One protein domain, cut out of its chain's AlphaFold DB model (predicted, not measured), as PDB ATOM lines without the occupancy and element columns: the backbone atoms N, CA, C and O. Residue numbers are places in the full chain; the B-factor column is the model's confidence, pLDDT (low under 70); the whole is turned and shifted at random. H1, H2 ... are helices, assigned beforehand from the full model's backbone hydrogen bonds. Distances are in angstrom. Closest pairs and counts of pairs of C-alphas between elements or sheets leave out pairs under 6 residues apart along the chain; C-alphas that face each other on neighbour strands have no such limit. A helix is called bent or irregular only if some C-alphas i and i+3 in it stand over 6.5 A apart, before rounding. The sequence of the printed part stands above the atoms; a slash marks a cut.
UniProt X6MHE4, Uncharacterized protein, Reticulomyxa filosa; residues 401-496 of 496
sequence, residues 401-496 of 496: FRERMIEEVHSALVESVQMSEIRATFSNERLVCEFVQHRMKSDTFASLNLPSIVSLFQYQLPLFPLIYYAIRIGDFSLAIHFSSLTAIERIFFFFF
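AT A GLANCE: This is residues 401 to 496 of the 496 residues of an uncharacterized protein of Reticulomyxa filosa (UniProt X6MHE4). H2 stands in the middle, with H1 crossing it on one side and H4 crossing it on the other; H4 folds back into the long H5 as a helical hairpin, and the free end of H5, residues 491 to 495, sticks out with residue 496. The short H3 lies beyond the end of H2. The printed part has 96 residues with five named helices, H1 to H5 in chain order, and no named strand: all helix. It is compact, with a radius of gyration of the C-alphas of 14.3 A, yet elongated, spanning 43 by 28 by 24 A.

IN THESE COORDINATES: H1, residues 401 to 415, begins at C-alpha 401 (130.368, 180.833, 125.113) and is 21.7 A long. H2, residues 428 to 441, is 20.0 A long. H3, residues 444 to 447, is irregular, but only just: C-alphas 444 and 447 are 6.9 A apart. H4 is residues 463 to 472, 14.1 A. H5, residues 476 to 495, is 29.5 A long and ends at C-alpha 495 (165.200, 172.352, 141.074).

HOW THE PARTS SIT: H1 touches H2 at a steep tilt of 59 degrees, the closest C-alphas being those of Val 409 and Phe 435, 5.7 A. H3 is close to H2 but not clearly touching; C-alphas 439 and 445 are closest, 6.8 A. H2 touches H4 at a steep tilt of 56 degrees, closest at C-alphas 432 and 469, 6.3 A. H4 and H5 form a hairpin, opposite ways at a shallow tilt of 13 degrees; H5 touches H4 with residues 476 to 483 alone, closest at C-alphas 467 and 479, 4.6 A. H1 and H5 are apart. In H2 and H4 every O i to N i+4 pair is within hydrogen-bond range, in H1 10 of 11 and in H5 14 of 16; H3 is too short for one.

THE WHOLE: The C-alphas farthest apart, of Ser 420 and Phe 495, are 43.3 A apart. The printed part has no cut. The links H1 to H2 and H3 to H4 are long; within the latter, residues 455 to 456 pair antiparallel with 461 to 462. pLDDT is under 70 at residues 418 to 424, 450 to 453 and 489 to 496.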
ATOM      1  N   PHE A 401     129.617 181.981 124.618       96.31
ATOM      2  CA  PHE A 401     130.368 180.833 125.113       96.31
ATOM      3  C   PHE A 401     130.446 180.824 126.645       96.31
ATOM      4  O   PHE A 401     130.213 179.782 127.256       96.31
ATOM      5  N   ARG A 402     130.694 181.982 127.267       95.12
ATOM      6  CA  ARG A 402     130.719 182.138 128.725       95.12
ATOM      7  C   ARG A 402     129.376 181.790 129.367       95.12
ATOM      8  O   ARG A 402     129.365 181.052 130.344       95.12
ATOM      9  N   GLU A 403     128.257 182.252 128.813       92.88
ATOM     10  CA  GLU A 403     126.922 181.921 129.338       92.88
ATOM     11  C   GLU A 403     126.647 180.414 129.265       92.88
ATOM     12  O   GLU A 403     126.206 179.815 130.243       92.88
ATOM     13  N   ARG A 404     127.016 179.757 128.157       94.44
ATOM     14  CA  ARG A 404     126.918 178.288 128.051       94.44
ATOM     15  C   ARG A 404     127.802 177.572 129.069       94.44
ATOM     16  O   ARG A 404     127.393 176.557 129.623       94.44
ATOM     17  N   MET A 405     129.001 178.094 129.318       95.75
ATOM     18  CA  MET A 405     129.909 177.562 130.331       95.75
ATOM     19  C   MET A 405     129.296 177.667 131.734       95.75
ATOM     20  O   MET A 405     129.337 176.702 132.492       95.75
ATOM     21  N   ILE A 406     128.657 178.797 132.054       93.31
ATOM     22  CA  ILE A 406     127.914 178.999 133.305       93.31
ATOM     23  C   ILE A 406     126.762 178.005 133.423       93.31
ATOM     24  O   ILE A 406     126.631 177.374 134.469       93.31
ATOM     25  N   GLU A 407     125.942 177.852 132.382       92.81
ATOM     26  CA  GLU A 407     124.817 176.911 132.366       92.81
ATOM     27  C   GLU A 407     125.279 175.463 132.585       92.81
ATOM     28  O   GLU A 407     124.667 174.728 133.365       92.81
ATOM     29  N   GLU A 408     126.373 175.054 131.939       94.38
ATOM     30  CA  GLU A 408     126.920 173.701 132.055       94.38
ATOM     31  C   GLU A 408     127.499 173.439 133.451       94.38
ATOM     32  O   GLU A 408     127.163 172.431 134.072       94.38
ATOM     33  N   VAL A 409     128.301 174.370 133.985       93.31
ATOM     34  CA  VAL A 409     128.854 174.270 135.346       93.31
ATOM     35  C   VAL A 409     127.737 174.258 136.387       93.31
ATOM     36  O   VAL A 409     127.753 173.425 137.289       93.31
ATOM     37  N   HIS A 410     126.722 175.117 136.252       90.88
ATOM     38  CA  HIS A 410     125.565 175.093 137.148       90.88
ATOM     39  C   HIS A 410     124.828 173.758 137.078       90.88
ATOM     40  O   HIS A 410     124.507 173.198 138.121       90.88
ATOM     41  N   SER A 411     124.587 173.232 135.876       91.50
ATOM     42  CA  SER A 411     123.903 171.947 135.696       91.50
ATOM     43  C   SER A 411     124.675 170.806 136.365       91.50
ATOM     44  O   SER A 411     124.080 170.002 137.077       91.50
ATOM     45  N   ALA A 412     126.002 170.792 136.229       90.62
ATOM     46  CA  ALA A 412     126.872 169.818 136.884       90.62
ATOM     47  C   ALA A 412     126.876 169.950 138.417       90.62
ATOM     48  O   ALA A 412     126.884 168.954 139.141       90.62
ATOM     49  N   LEU A 413     126.859 171.181 138.934       88.62
ATOM     50  CA  LEU A 413     126.883 171.435 140.375       88.62
ATOM     51  C   LEU A 413     125.543 171.121 141.043       88.62
ATOM     52  O   LEU A 413     125.538 170.627 142.171       88.62
ATOM     53  N   VAL A 414     124.424 171.319 140.341       87.31
ATOM     54  CA  VAL A 414     123.082 170.929 140.807       87.31
ATOM     55  C   VAL A 414     123.027 169.438 141.138       87.31
ATOM     56  O   VAL A 414     122.445 169.054 142.153       87.31
ATOM     57  N   GLU A 415     123.683 168.602 140.336       84.75
ATOM     58  CA  GLU A 415     123.763 167.160 140.580       84.75
ATOM     59  C   GLU A 415     124.613 166.814 141.818       84.75
ATOM     60  O   GLU A 415     124.390 165.787 142.457       84.75
ATOM     61  N   SER A 416     125.539 167.694 142.218       80.56
ATOM     62  CA  SER A 416     126.480 167.476 143.330       80.56
ATOM     63  C   SER A 416     126.004 167.930 144.724       80.56
ATOM     64  O   SER A 416     126.787 167.909 145.672       80.56
ATOM     65  N   VAL A 417     124.724 168.286 144.908       72.62
ATOM     66  CA  VAL A 417     124.082 168.612 146.213       72.62
ATOM     67  C   VAL A 417     124.585 169.906 146.901       72.62
ATOM     68  O   VAL A 417     123.956 170.379 147.846       72.62
ATOM     69  N   GLN A 418     125.627 170.581 146.404       66.00
ATOM     70  CA  GLN A 418     126.142 171.844 146.972       66.00
ATOM     71  C   GLN A 418     125.393 173.100 146.472       66.00
ATOM     72  O   GLN A 418     125.975 174.014 145.900       66.00
ATOM     73  N   MET A 419     124.071 173.155 146.656       52.12
ATOM     74  CA  MET A 419     123.204 174.105 145.932       52.12
ATOM     75  C   MET A 419     122.975 175.480 146.581       52.12
ATOM     76  O   MET A 419     122.514 176.393 145.897       52.12
ATOM     77  N   SER A 420     123.246 175.677 147.874       55.81
ATOM     78  CA  SER A 420     122.750 176.877 148.574       55.81
ATOM     79  C   SER A 420     123.621 178.133 148.450       55.81
ATOM     80  O   SER A 420     123.099 179.222 148.662       55.81
ATOM     81  N   GLU A 421     124.895 178.028 148.059       60.09
ATOM     82  CA  GLU A 421     125.822 179.184 148.050       60.09
ATOM     83  C   GLU A 421     126.316 179.602 146.653       60.09
ATOM     84  O   GLU A 421     126.930 180.654 146.489       60.09
ATOM     85  N   ILE A 422     126.003 178.832 145.610       58.16
ATOM     86  CA  ILE A 422     126.667 178.953 144.300       58.16
ATOM     87  C   ILE A 422     125.997 179.971 143.353       58.16
ATOM     88  O   ILE A 422     126.434 180.186 142.230       58.16
ATOM     89  N   ARG A 423     124.977 180.711 143.811       56.34
ATOM     90  CA  ARG A 423     124.514 181.898 143.061       56.34
ATOM     91  C   ARG A 423     125.454 183.100 143.175       56.34
ATOM     92  O   ARG A 423     125.207 184.107 142.514       56.34
ATOM     93  N   ALA A 424     126.508 183.013 143.989       62.91
ATOM     94  CA  ALA A 424     127.584 183.991 143.965       62.91
ATOM     95  C   ALA A 424     128.243 184.009 142.575       62.91
ATOM     96  O   ALA A 424     128.457 182.970 141.955       62.91
ATOM     97  N   THR A 425     128.544 185.206 142.075       78.44
ATOM     98  CA  THR A 425     129.203 185.409 140.783       78.44
ATOM     99  C   THR A 425     130.529 184.655 140.762       78.44
ATOM    100  O   THR A 425     131.456 185.023 141.482       78.44
ATOM    101  N   PHE A 426     130.625 183.597 139.954       84.19
ATOM    102  CA  PHE A 426     131.894 182.917 139.722       84.19
ATOM    103  C   PHE A 426     132.918 183.918 139.189       84.19
ATOM    104  O   PHE A 426     132.637 184.636 138.223       84.19
ATOM    105  N   SER A 427     134.116 183.932 139.781       94.06
ATOM    106  CA  SER A 427     135.271 184.496 139.087       94.06
ATOM    107  C   SER A 427     135.490 183.717 137.787       94.06
ATOM    108  O   SER A 427     135.192 182.519 137.717       94.06
ATOM    109  N   ASN A 428     135.997 184.379 136.744       95.44
ATOM    110  CA  ASN A 428     136.268 183.711 135.468       95.44
ATOM    111  C   ASN A 428     137.260 182.547 135.646       95.44
ATOM    112  O   ASN A 428     137.060 181.495 135.046       95.44
ATOM    113  N   GLU A 429     138.253 182.695 136.531       95.44
ATOM    114  CA  GLU A 429     139.179 181.620 136.904       95.44
ATOM    115  C   GLU A 429     138.436 180.393 137.435       95.44
ATOM    116  O   GLU A 429     138.572 179.300 136.885       95.44
ATOM    117  N   ARG A 430     137.592 180.573 138.459       94.00
ATOM    118  CA  ARG A 430     136.831 179.466 139.045       94.00
ATOM    119  C   ARG A 430     135.899 178.836 138.017       94.00
ATOM    120  O   ARG A 430     135.809 177.616 137.956       94.00
ATOM    121  N   LEU A 431     135.237 179.648 137.195       95.25
ATOM    122  CA  LEU A 431     134.347 179.162 136.145       95.25
ATOM    123  C   LEU A 431     135.091 178.264 135.142       95.25
ATOM    124  O   LEU A 431     134.606 177.180 134.825       95.25
ATOM    125  N   VAL A 432     136.265 178.692 134.667       96.81
ATOM    126  CA  VAL A 432     137.094 177.915 133.731       96.81
ATOM    127  C   VAL A 432     137.600 176.628 134.386       96.81
ATOM    128  O   VAL A 432     137.501 175.562 133.777       96.81
ATOM    129  N   CYS A 433     138.087 176.695 135.629       95.19
ATOM    130  CA  CYS A 433     138.561 175.522 136.367       95.19
ATOM    131  C   CYS A 433     137.451 174.479 136.566       95.19
ATOM    132  O   CYS A 433     137.640 173.311 136.224       95.19
ATOM    133  N   GLU A 434     136.276 174.893 137.044       94.88
ATOM    134  CA  GLU A 434     135.120 174.006 137.245       94.88
ATOM    135  C   GLU A 434     134.634 173.407 135.919       94.88
ATOM    136  O   GLU A 434     134.332 172.213 135.838       94.88
ATOM    137  N   PHE A 435     134.615 174.203 134.846       95.81
ATOM    138  CA  PHE A 435     134.230 173.723 133.522       95.81
ATOM    139  C   PHE A 435     135.197 172.666 132.983       95.81
ATOM    140  O   PHE A 435     134.769 171.612 132.509       95.81
ATOM    141  N   VAL A 436     136.507 172.900 133.090       95.69
ATOM    142  CA  VAL A 436     137.522 171.915 132.693       95.69
ATOM    143  C   VAL A 436     137.409 170.657 133.547       95.69
ATOM    144  O   VAL A 436     137.419 169.552 133.005       95.69
ATOM    145  N   GLN A 437     137.224 170.791 134.859       94.06
ATOM    146  CA  GLN A 437     137.047 169.647 135.749       94.06
ATOM    147  C   GLN A 437     135.801 168.824 135.385       94.06
ATOM    148  O   GLN A 437     135.855 167.592 135.353       94.06
ATOM    149  N   HIS A 438     134.685 169.482 135.067       94.56
ATOM    150  CA  HIS A 438     133.472 168.829 134.578       94.56
ATOM    151  C   HIS A 438     133.713 168.089 133.250       94.56
ATOM    152  O   HIS A 438     133.322 166.930 133.086       94.56
ATOM    153  N   ARG A 439     134.431 168.715 132.311       94.50
ATOM    154  CA  ARG A 439     134.777 168.121 131.009       94.50
ATOM    155  C   ARG A 439     135.738 166.936 131.113       94.50
ATOM    156  O   ARG A 439     135.641 166.012 130.305       94.50
ATOM    157  N   MET A 440     136.607 166.918 132.123       92.31
ATOM    158  CA  MET A 440     137.423 165.746 132.463       92.31
ATOM    159  C   MET A 440     136.567 164.594 132.982       92.31
ATOM    160  O   MET A 440     136.729 163.468 132.528       92.31
ATOM    161  N   LYS A 441     135.633 164.866 133.902       92.75
ATOM    162  CA  LYS A 441     134.753 163.835 134.481       92.75
ATOM    163  C   LYS A 441     133.822 163.197 133.447       92.75
ATOM    164  O   LYS A 441     133.485 162.027 133.577       92.75
ATOM    165  N   SER A 442     133.416 163.957 132.432       91.19
ATOM    166  CA  SER A 442     132.565 163.485 131.330       91.19
ATOM    167  C   SER A 442     133.329 162.776 130.205       91.19
ATOM    168  O   SER A 442     132.741 162.496 129.163       91.19
ATOM    169  N   ASP A 443     134.628 162.502 130.382       87.25
ATOM    170  CA  ASP A 443     135.493 161.859 129.382       87.25
ATOM    171  C   ASP A 443     135.574 162.619 128.040       87.25
ATOM    172  O   ASP A 443     136.023 162.087 127.024       87.25
ATOM    173  N   THR A 444     135.208 163.910 128.017       85.88
ATOM    174  CA  THR A 444     135.248 164.723 126.785       85.88
ATOM    175  C   THR A 444     136.679 164.818 126.240       85.88
ATOM    176  O   THR A 444     136.905 164.850 125.028       85.88
ATOM    177  N   PHE A 445     137.667 164.823 127.139       85.62
ATOM    178  CA  PHE A 445     139.081 164.885 126.783       85.62
ATOM    179  C   PHE A 445     139.705 163.527 126.443       85.62
ATOM    180  O   PHE A 445     140.842 163.513 125.990       85.62
ATOM    181  N   ALA A 446     138.991 162.404 126.580       81.69
ATOM    182  CA  ALA A 446     139.542 161.076 126.285       81.69
ATOM    183  C   ALA A 446     139.970 160.914 124.812       81.69
ATOM    184  O   ALA A 446     140.836 160.105 124.493       81.69
ATOM    185  N   SER A 447     139.377 161.704 123.911       81.56
ATOM    186  CA  SER A 447     139.741 161.737 122.487       81.56
ATOM    187  C   SER A 447     141.016 162.529 122.195       81.56
ATOM    188  O   SER A 447     141.660 162.315 121.164       81.56
ATOM    189  N   LEU A 448     141.404 163.430 123.098       77.50
ATOM    190  CA  LEU A 448     142.671 164.126 123.017       77.50
ATOM    191  C   LEU A 448     143.725 163.147 123.526       77.50
ATOM    192  O   LEU A 448     144.018 163.101 124.717       77.50
ATOM    193  N   ASN A 449     144.273 162.334 122.619       70.81
ATOM    194  CA  ASN A 449     145.507 161.578 122.838       70.81
ATOM    195  C   ASN A 449     146.648 162.573 123.110       70.81
ATOM    196  O   ASN A 449     147.486 162.818 122.248       70.81
ATOM    197  N   LEU A 450     146.642 163.204 124.280       66.38
ATOM    198  CA  LEU A 450     147.655 164.124 124.763       66.38
ATOM    199  C   LEU A 450     148.551 163.304 125.693       66.38
ATOM    200  O   LEU A 450     148.258 163.203 126.885       66.38
ATOM    201  N   PRO A 451     149.620 162.673 125.171       53.75
ATOM    202  CA  PRO A 451     150.459 161.748 125.932       53.75
ATOM    203  C   PRO A 451     151.206 162.396 127.108       53.75
ATOM    204  O   PRO A 451     151.914 161.707 127.837       53.75
ATOM    205  N   SER A 452     151.080 163.706 127.328       61.31
ATOM    206  CA  SER A 452     151.733 164.423 128.424       61.31
ATOM    207  C   SER A 452     150.980 165.718 128.712       61.31
ATOM    208  O   SER A 452     151.414 166.810 128.352       61.31
ATOM    209  N   ILE A 453     149.796 165.610 129.306       68.81
ATOM    210  CA  ILE A 453     149.098 166.799 129.786       68.81
ATOM    211  C   ILE A 453     149.934 167.397 130.922       68.81
ATOM    212  O   ILE A 453     150.044 166.808 131.995       68.81
ATOM    213  N   VAL A 454     150.500 168.581 130.686       78.56
ATOM    214  CA  VAL A 454     151.024 169.431 131.758       78.56
ATOM    215  C   VAL A 454     149.836 169.783 132.651       78.56
ATOM    216  O   VAL A 454     148.928 170.500 132.226       78.56
ATOM    217  N   SER A 455     149.795 169.200 133.845       83.00
ATOM    218  CA  SER A 455     148.777 169.499 134.847       83.00
ATOM    219  C   SER A 455     149.258 170.640 135.729       83.00
ATOM    220  O   SER A 455     150.372 170.570 136.244       83.00
ATOM    221  N   LEU A 456     148.411 171.640 135.939       80.31
ATOM    222  CA  LEU A 456     148.683 172.718 136.886       80.31
ATOM    223  C   LEU A 456     148.616 172.136 138.302       80.31
ATOM    224  O   LEU A 456     147.587 171.556 138.665       80.31
ATOM    225  N   PHE A 457     149.696 172.222 139.083       76.69
ATOM    226  CA  PHE A 457     149.852 171.422 140.308       76.69
ATOM    227  C   PHE A 457     148.767 171.733 141.342       76.69
ATOM    228  O   PHE A 457     148.204 170.826 141.954       76.69
ATOM    229  N   GLN A 458     148.421 173.015 141.471       82.75
ATOM    230  CA  GLN A 458     147.403 173.490 142.407       82.75
ATOM    231  C   GLN A 458     146.007 172.915 142.125       82.75
ATOM    232  O   GLN A 458     145.254 172.647 143.059       82.75
ATOM    233  N   TYR A 459     145.669 172.699 140.850       80.38
ATOM    234  CA  TYR A 459     144.322 172.298 140.434       80.38
ATOM    235  C   TYR A 459     144.226 170.841 139.968       80.38
ATOM    236  O   TYR A 459     143.127 170.302 139.879       80.38
ATOM    237  N   GLN A 460     145.357 170.198 139.659       90.12
ATOM    238  CA  GLN A 460     145.416 168.900 138.969       90.12
ATOM    239  C   GLN A 460     144.629 168.895 137.644       90.12
ATOM    240  O   GLN A 460     144.129 167.861 137.200       90.12
ATOM    241  N   LEU A 461     144.515 170.064 137.008       92.38
ATOM    242  CA  LEU A 461     143.772 170.260 135.768       92.38
ATOM    243  C   LEU A 461     144.722 170.417 134.576       92.38
ATOM    244  O   LEU A 461     145.829 170.939 134.732       92.38
ATOM    245  N   PRO A 462     144.298 169.995 133.373       91.69
ATOM    246  CA  PRO A 462     145.080 170.117 132.158       91.69
ATOM    247  C   PRO A 462     145.261 171.596 131.790       91.69
ATOM    248  O   PRO A 462     144.287 172.302 131.529       91.69
ATOM    249  N   LEU A 463     146.510 172.054 131.718       90.69
ATOM    250  CA  LEU A 463     146.853 173.453 131.459       90.69
ATOM    251  C   LEU A 463     146.287 173.979 130.136       90.69
ATOM    252  O   LEU A 463     145.683 175.046 130.099       90.69
ATOM    253  N   PHE A 464     146.517 173.266 129.032       91.50
ATOM    254  CA  PHE A 464     146.133 173.766 127.710       91.50
ATOM    255  C   PHE A 464     144.619 173.988 127.580       91.50
ATOM    256  O   PHE A 464     144.230 175.032 127.065       91.50
ATOM    257  N   PRO A 465     143.750 173.095 128.096       94.12
ATOM    258  CA  PRO A 465     142.332 173.391 128.259       94.12
ATOM    259  C   PRO A 465     142.037 174.644 129.090       94.12
ATOM    260  O   PRO A 465     141.178 175.418 128.678       94.12
ATOM    261  N   LEU A 466     142.734 174.887 130.208       94.56
ATOM    262  CA  LEU A 466     142.537 176.109 131.004       94.56
ATOM    263  C   LEU A 466     142.837 177.369 130.177       94.56
ATOM    264  O   LEU A 466     141.999 178.265 130.095       94.56
ATOM    265  N   ILE A 467     143.990 177.405 129.498       94.44
ATOM    266  CA  ILE A 467     144.384 178.518 128.618       94.44
ATOM    267  C   ILE A 467     143.371 178.682 127.478       94.44
ATOM    268  O   ILE A 467     142.887 179.783 127.225       94.44
ATOM    269  N   TYR A 468     143.015 177.585 126.808       95.75
ATOM    270  CA  TYR A 468     142.077 177.593 125.689       95.75
ATOM    271  C   TYR A 468     140.719 178.168 126.091       95.75
ATOM    272  O   TYR A 468     140.193 179.039 125.398       95.75
ATOM    273  N   TYR A 469     140.146 177.712 127.206       97.44
ATOM    274  CA  TYR A 469     138.834 178.185 127.634       97.44
ATOM    275  C   TYR A 469     138.870 179.602 128.203       97.44
ATOM    276  O   TYR A 469     137.897 180.322 127.993       97.44
ATOM    277  N   ALA A 470     139.978 180.038 128.812       97.31
ATOM    278  CA  ALA A 470     140.187 181.440 129.177       97.31
ATOM    279  C   ALA A 470     140.183 182.356 127.936       97.31
ATOM    280  O   ALA A 470     139.430 183.328 127.887       97.31
ATOM    281  N   ILE A 471     140.908 181.980 126.874       96.88
ATOM    282  CA  ILE A 471     140.858 182.686 125.579       96.88
ATOM    283  C   ILE A 471     139.437 182.648 125.008       96.88
ATOM    284  O   ILE A 471     138.935 183.652 124.510       96.88
ATOM    285  N   ARG A 472     138.753 181.500 125.094       97.12
ATOM    286  CA  ARG A 472     137.424 181.316 124.498       97.12
ATOM    287  C   ARG A 472     136.335 182.168 125.151       97.12
ATOM    288  O   ARG A 472     135.362 182.493 124.473       97.12
ATOM    289  N   ILE A 473     136.488 182.543 126.421       97.25
ATOM    290  CA  ILE A 473     135.618 183.526 127.089       97.25
ATOM    291  C   ILE A 473     136.100 184.973 126.942       97.25
ATOM    292  O   ILE A 473     135.458 185.873 127.479       97.25
ATOM    293  N   GLY A 474     137.198 185.211 126.222       96.00
ATOM    294  CA  GLY A 474     137.768 186.540 126.017       96.00
ATOM    295  C   GLY A 474     138.574 187.088 127.187       96.00
ATOM    296  O   GLY A 474     138.819 188.290 127.222       96.00
ATOM    297  N   ASP A 475     138.975 186.243 128.138       97.25
ATOM    298  CA  ASP A 475     139.780 186.639 129.292       97.25
ATOM    299  C   ASP A 475     141.260 186.324 129.032       97.25
ATOM    300  O   ASP A 475     141.812 185.307 129.463       97.25
ATOM    301  N   PHE A 476     141.900 187.188 128.240       96.06
ATOM    302  CA  PHE A 476     143.309 187.037 127.875       96.06
ATOM    303  C   PHE A 476     144.241 187.195 129.079       96.06
ATOM    304  O   PHE A 476     145.243 186.488 129.158       96.06
ATOM    305  N   SER A 477     143.891 188.050 130.042       96.19
ATOM    306  CA  SER A 477     144.645 188.209 131.290       96.19
ATOM    307  C   SER A 477     144.683 186.901 132.078       96.19
ATOM    308  O   SER A 477     145.751 186.466 132.509       96.19
ATOM    309  N   LEU A 478     143.545 186.211 132.186       95.88
ATOM    310  CA  LEU A 478     143.473 184.891 132.804       95.88
ATOM    311  C   LEU A 478     144.252 183.827 132.013       95.88
ATOM    312  O   LEU A 478     144.916 182.977 132.603       95.88
ATOM    313  N   ALA A 479     144.214 183.873 130.680       95.94
ATOM    314  CA  ALA A 479     144.994 182.961 129.843       95.94
ATOM    315  C   ALA A 479     146.511 183.150 130.034       95.94
ATOM    316  O   ALA A 479     147.254 182.166 130.123       95.94
ATOM    317  N   ILE A 480     146.969 184.403 130.141       93.44
ATOM    318  CA  ILE A 480     148.361 184.753 130.456       93.44
ATOM    319  C   ILE A 480     148.716 184.268 131.862       93.44
ATOM    320  O   ILE A 480     149.767 183.656 132.028       93.44
ATOM    321  N   HIS A 481     147.831 184.462 132.843       92.81
ATOM    322  CA  HIS A 481     148.012 183.961 134.205       92.81
ATOM    323  C   HIS A 481     148.189 182.434 134.241       92.81
ATOM    324  O   HIS A 481     149.155 181.934 134.810       92.81
ATOM    325  N   PHE A 482     147.335 181.666 133.555       92.75
ATOM    326  CA  PHE A 482     147.531 180.215 133.456       92.75
ATOM    327  C   PHE A 482     148.849 179.851 132.765       92.75
ATOM    328  O   PHE A 482     149.534 178.920 133.186       92.75
ATOM    329  N   SER A 483     149.236 180.597 131.732       90.25
ATOM    330  CA  SER A 483     150.489 180.367 131.008       90.25
ATOM    331  C   SER A 483     151.722 180.659 131.872       90.25
ATOM    332  O   SER A 483     152.688 179.896 131.832       90.25
ATOM    333  N   SER A 484     151.700 181.717 132.686       88.56
ATOM    334  CA  SER A 484     152.829 182.122 133.534       88.56
ATOM    335  C   SER A 484     153.069 181.161 134.698       88.56
ATOM    336  O   SER A 484     154.227 180.897 135.032       88.56
ATOM    337  N   LEU A 485     152.011 180.544 135.241       83.12
ATOM    338  CA  LEU A 485     152.121 179.506 136.273       83.12
ATOM    339  C   LEU A 485     153.023 178.350 135.825       83.12
ATOM    340  O   LEU A 485     153.794 177.822 136.623       83.12
ATOM    341  N   THR A 486     153.043 178.022 134.530       70.00
ATOM    342  CA  THR A 486     153.939 176.970 134.032       70.00
ATOM    343  C   THR A 486     155.404 177.335 133.997       70.00
ATOM    344  O   THR A 486     156.238 176.444 134.133       70.00
ATOM    345  N   ALA A 487     155.741 178.608 133.801       70.06
ATOM    346  CA  ALA A 487     157.134 179.029 133.821       70.06
ATOM    347  C   ALA A 487     157.703 178.840 135.232       70.06
ATOM    348  O   ALA A 487     158.779 178.268 135.392       70.06
ATOM    349  N   ILE A 488     156.926 179.223 136.247       71.56
ATOM    350  CA  ILE A 488     157.293 179.083 137.657       71.56
ATOM    351  C   ILE A 488     157.323 177.606 138.060       71.56
ATOM    352  O   ILE A 488     158.324 177.136 138.596       71.56
ATOM    353  N   GLU A 489     156.276 176.836 137.751       64.94
ATOM    354  CA  GLU A 489     156.216 175.413 138.105       64.94
ATOM    355  C   GLU A 489     157.304 174.591 137.401       64.94
ATOM    356  O   GLU A 489     157.877 173.696 138.015       64.94
ATOM    357  N   ARG A 490     157.666 174.915 136.150       62.12
ATOM    358  CA  ARG A 490     158.797 174.272 135.458       62.12
ATOM    359  C   ARG A 490     160.129 174.603 136.109       62.12
ATOM    360  O   ARG A 490     160.975 173.719 136.183       62.12
ATOM    361  N   ILE A 491     160.319 175.831 136.593       65.06
ATOM    362  CA  ILE A 491     161.510 176.188 137.369       65.06
ATOM    363  C   ILE A 491     161.573 175.315 138.627       65.06
ATOM    364  O   ILE A 491     162.592 174.674 138.864       65.06
ATOM    365  N   PHE A 492     160.474 175.188 139.376       60.78
ATOM    366  CA  PHE A 492     160.429 174.308 140.547       60.78
ATOM    367  C   PHE A 492     160.677 172.833 140.201       60.78
ATOM    368  O   PHE A 492     161.423 172.171 140.913       60.78
ATOM    369  N   PHE A 493     160.141 172.332 139.086       56.59
ATOM    370  CA  PHE A 493     160.374 170.958 138.625       56.59
ATOM    371  C   PHE A 493     161.815 170.693 138.160       56.59
ATOM    372  O   PHE A 493     162.224 169.543 138.085       56.59
ATOM    373  N   PHE A 494     162.576 171.734 137.812       49.44
ATOM    374  CA  PHE A 494     163.999 171.615 137.481       49.44
ATOM    375  C   PHE A 494     164.908 171.664 138.716       49.44
ATOM    376  O   PHE A 494     166.052 171.215 138.640       49.44
ATOM    377  N   PHE A 495     164.432 172.224 139.831       50.03
ATOM    378  CA  PHE A 495     165.200 172.352 141.074       50.03
ATOM    379  C   PHE A 495     164.967 171.212 142.080       50.03
ATOM    380  O   PHE A 495     165.762 171.074 143.012       50.03
ATOM    381  N   PHE A 496     163.925 170.400 141.890       46.69
ATOM    382  CA  PHE A 496     163.650 169.170 142.643       46.69
ATOM    383  C   PHE A 496     163.921 167.938 141.785       46.69
ATOM    384  O   PHE A 496     164.427 166.940 142.352       46.69
TER     385      PHE A 496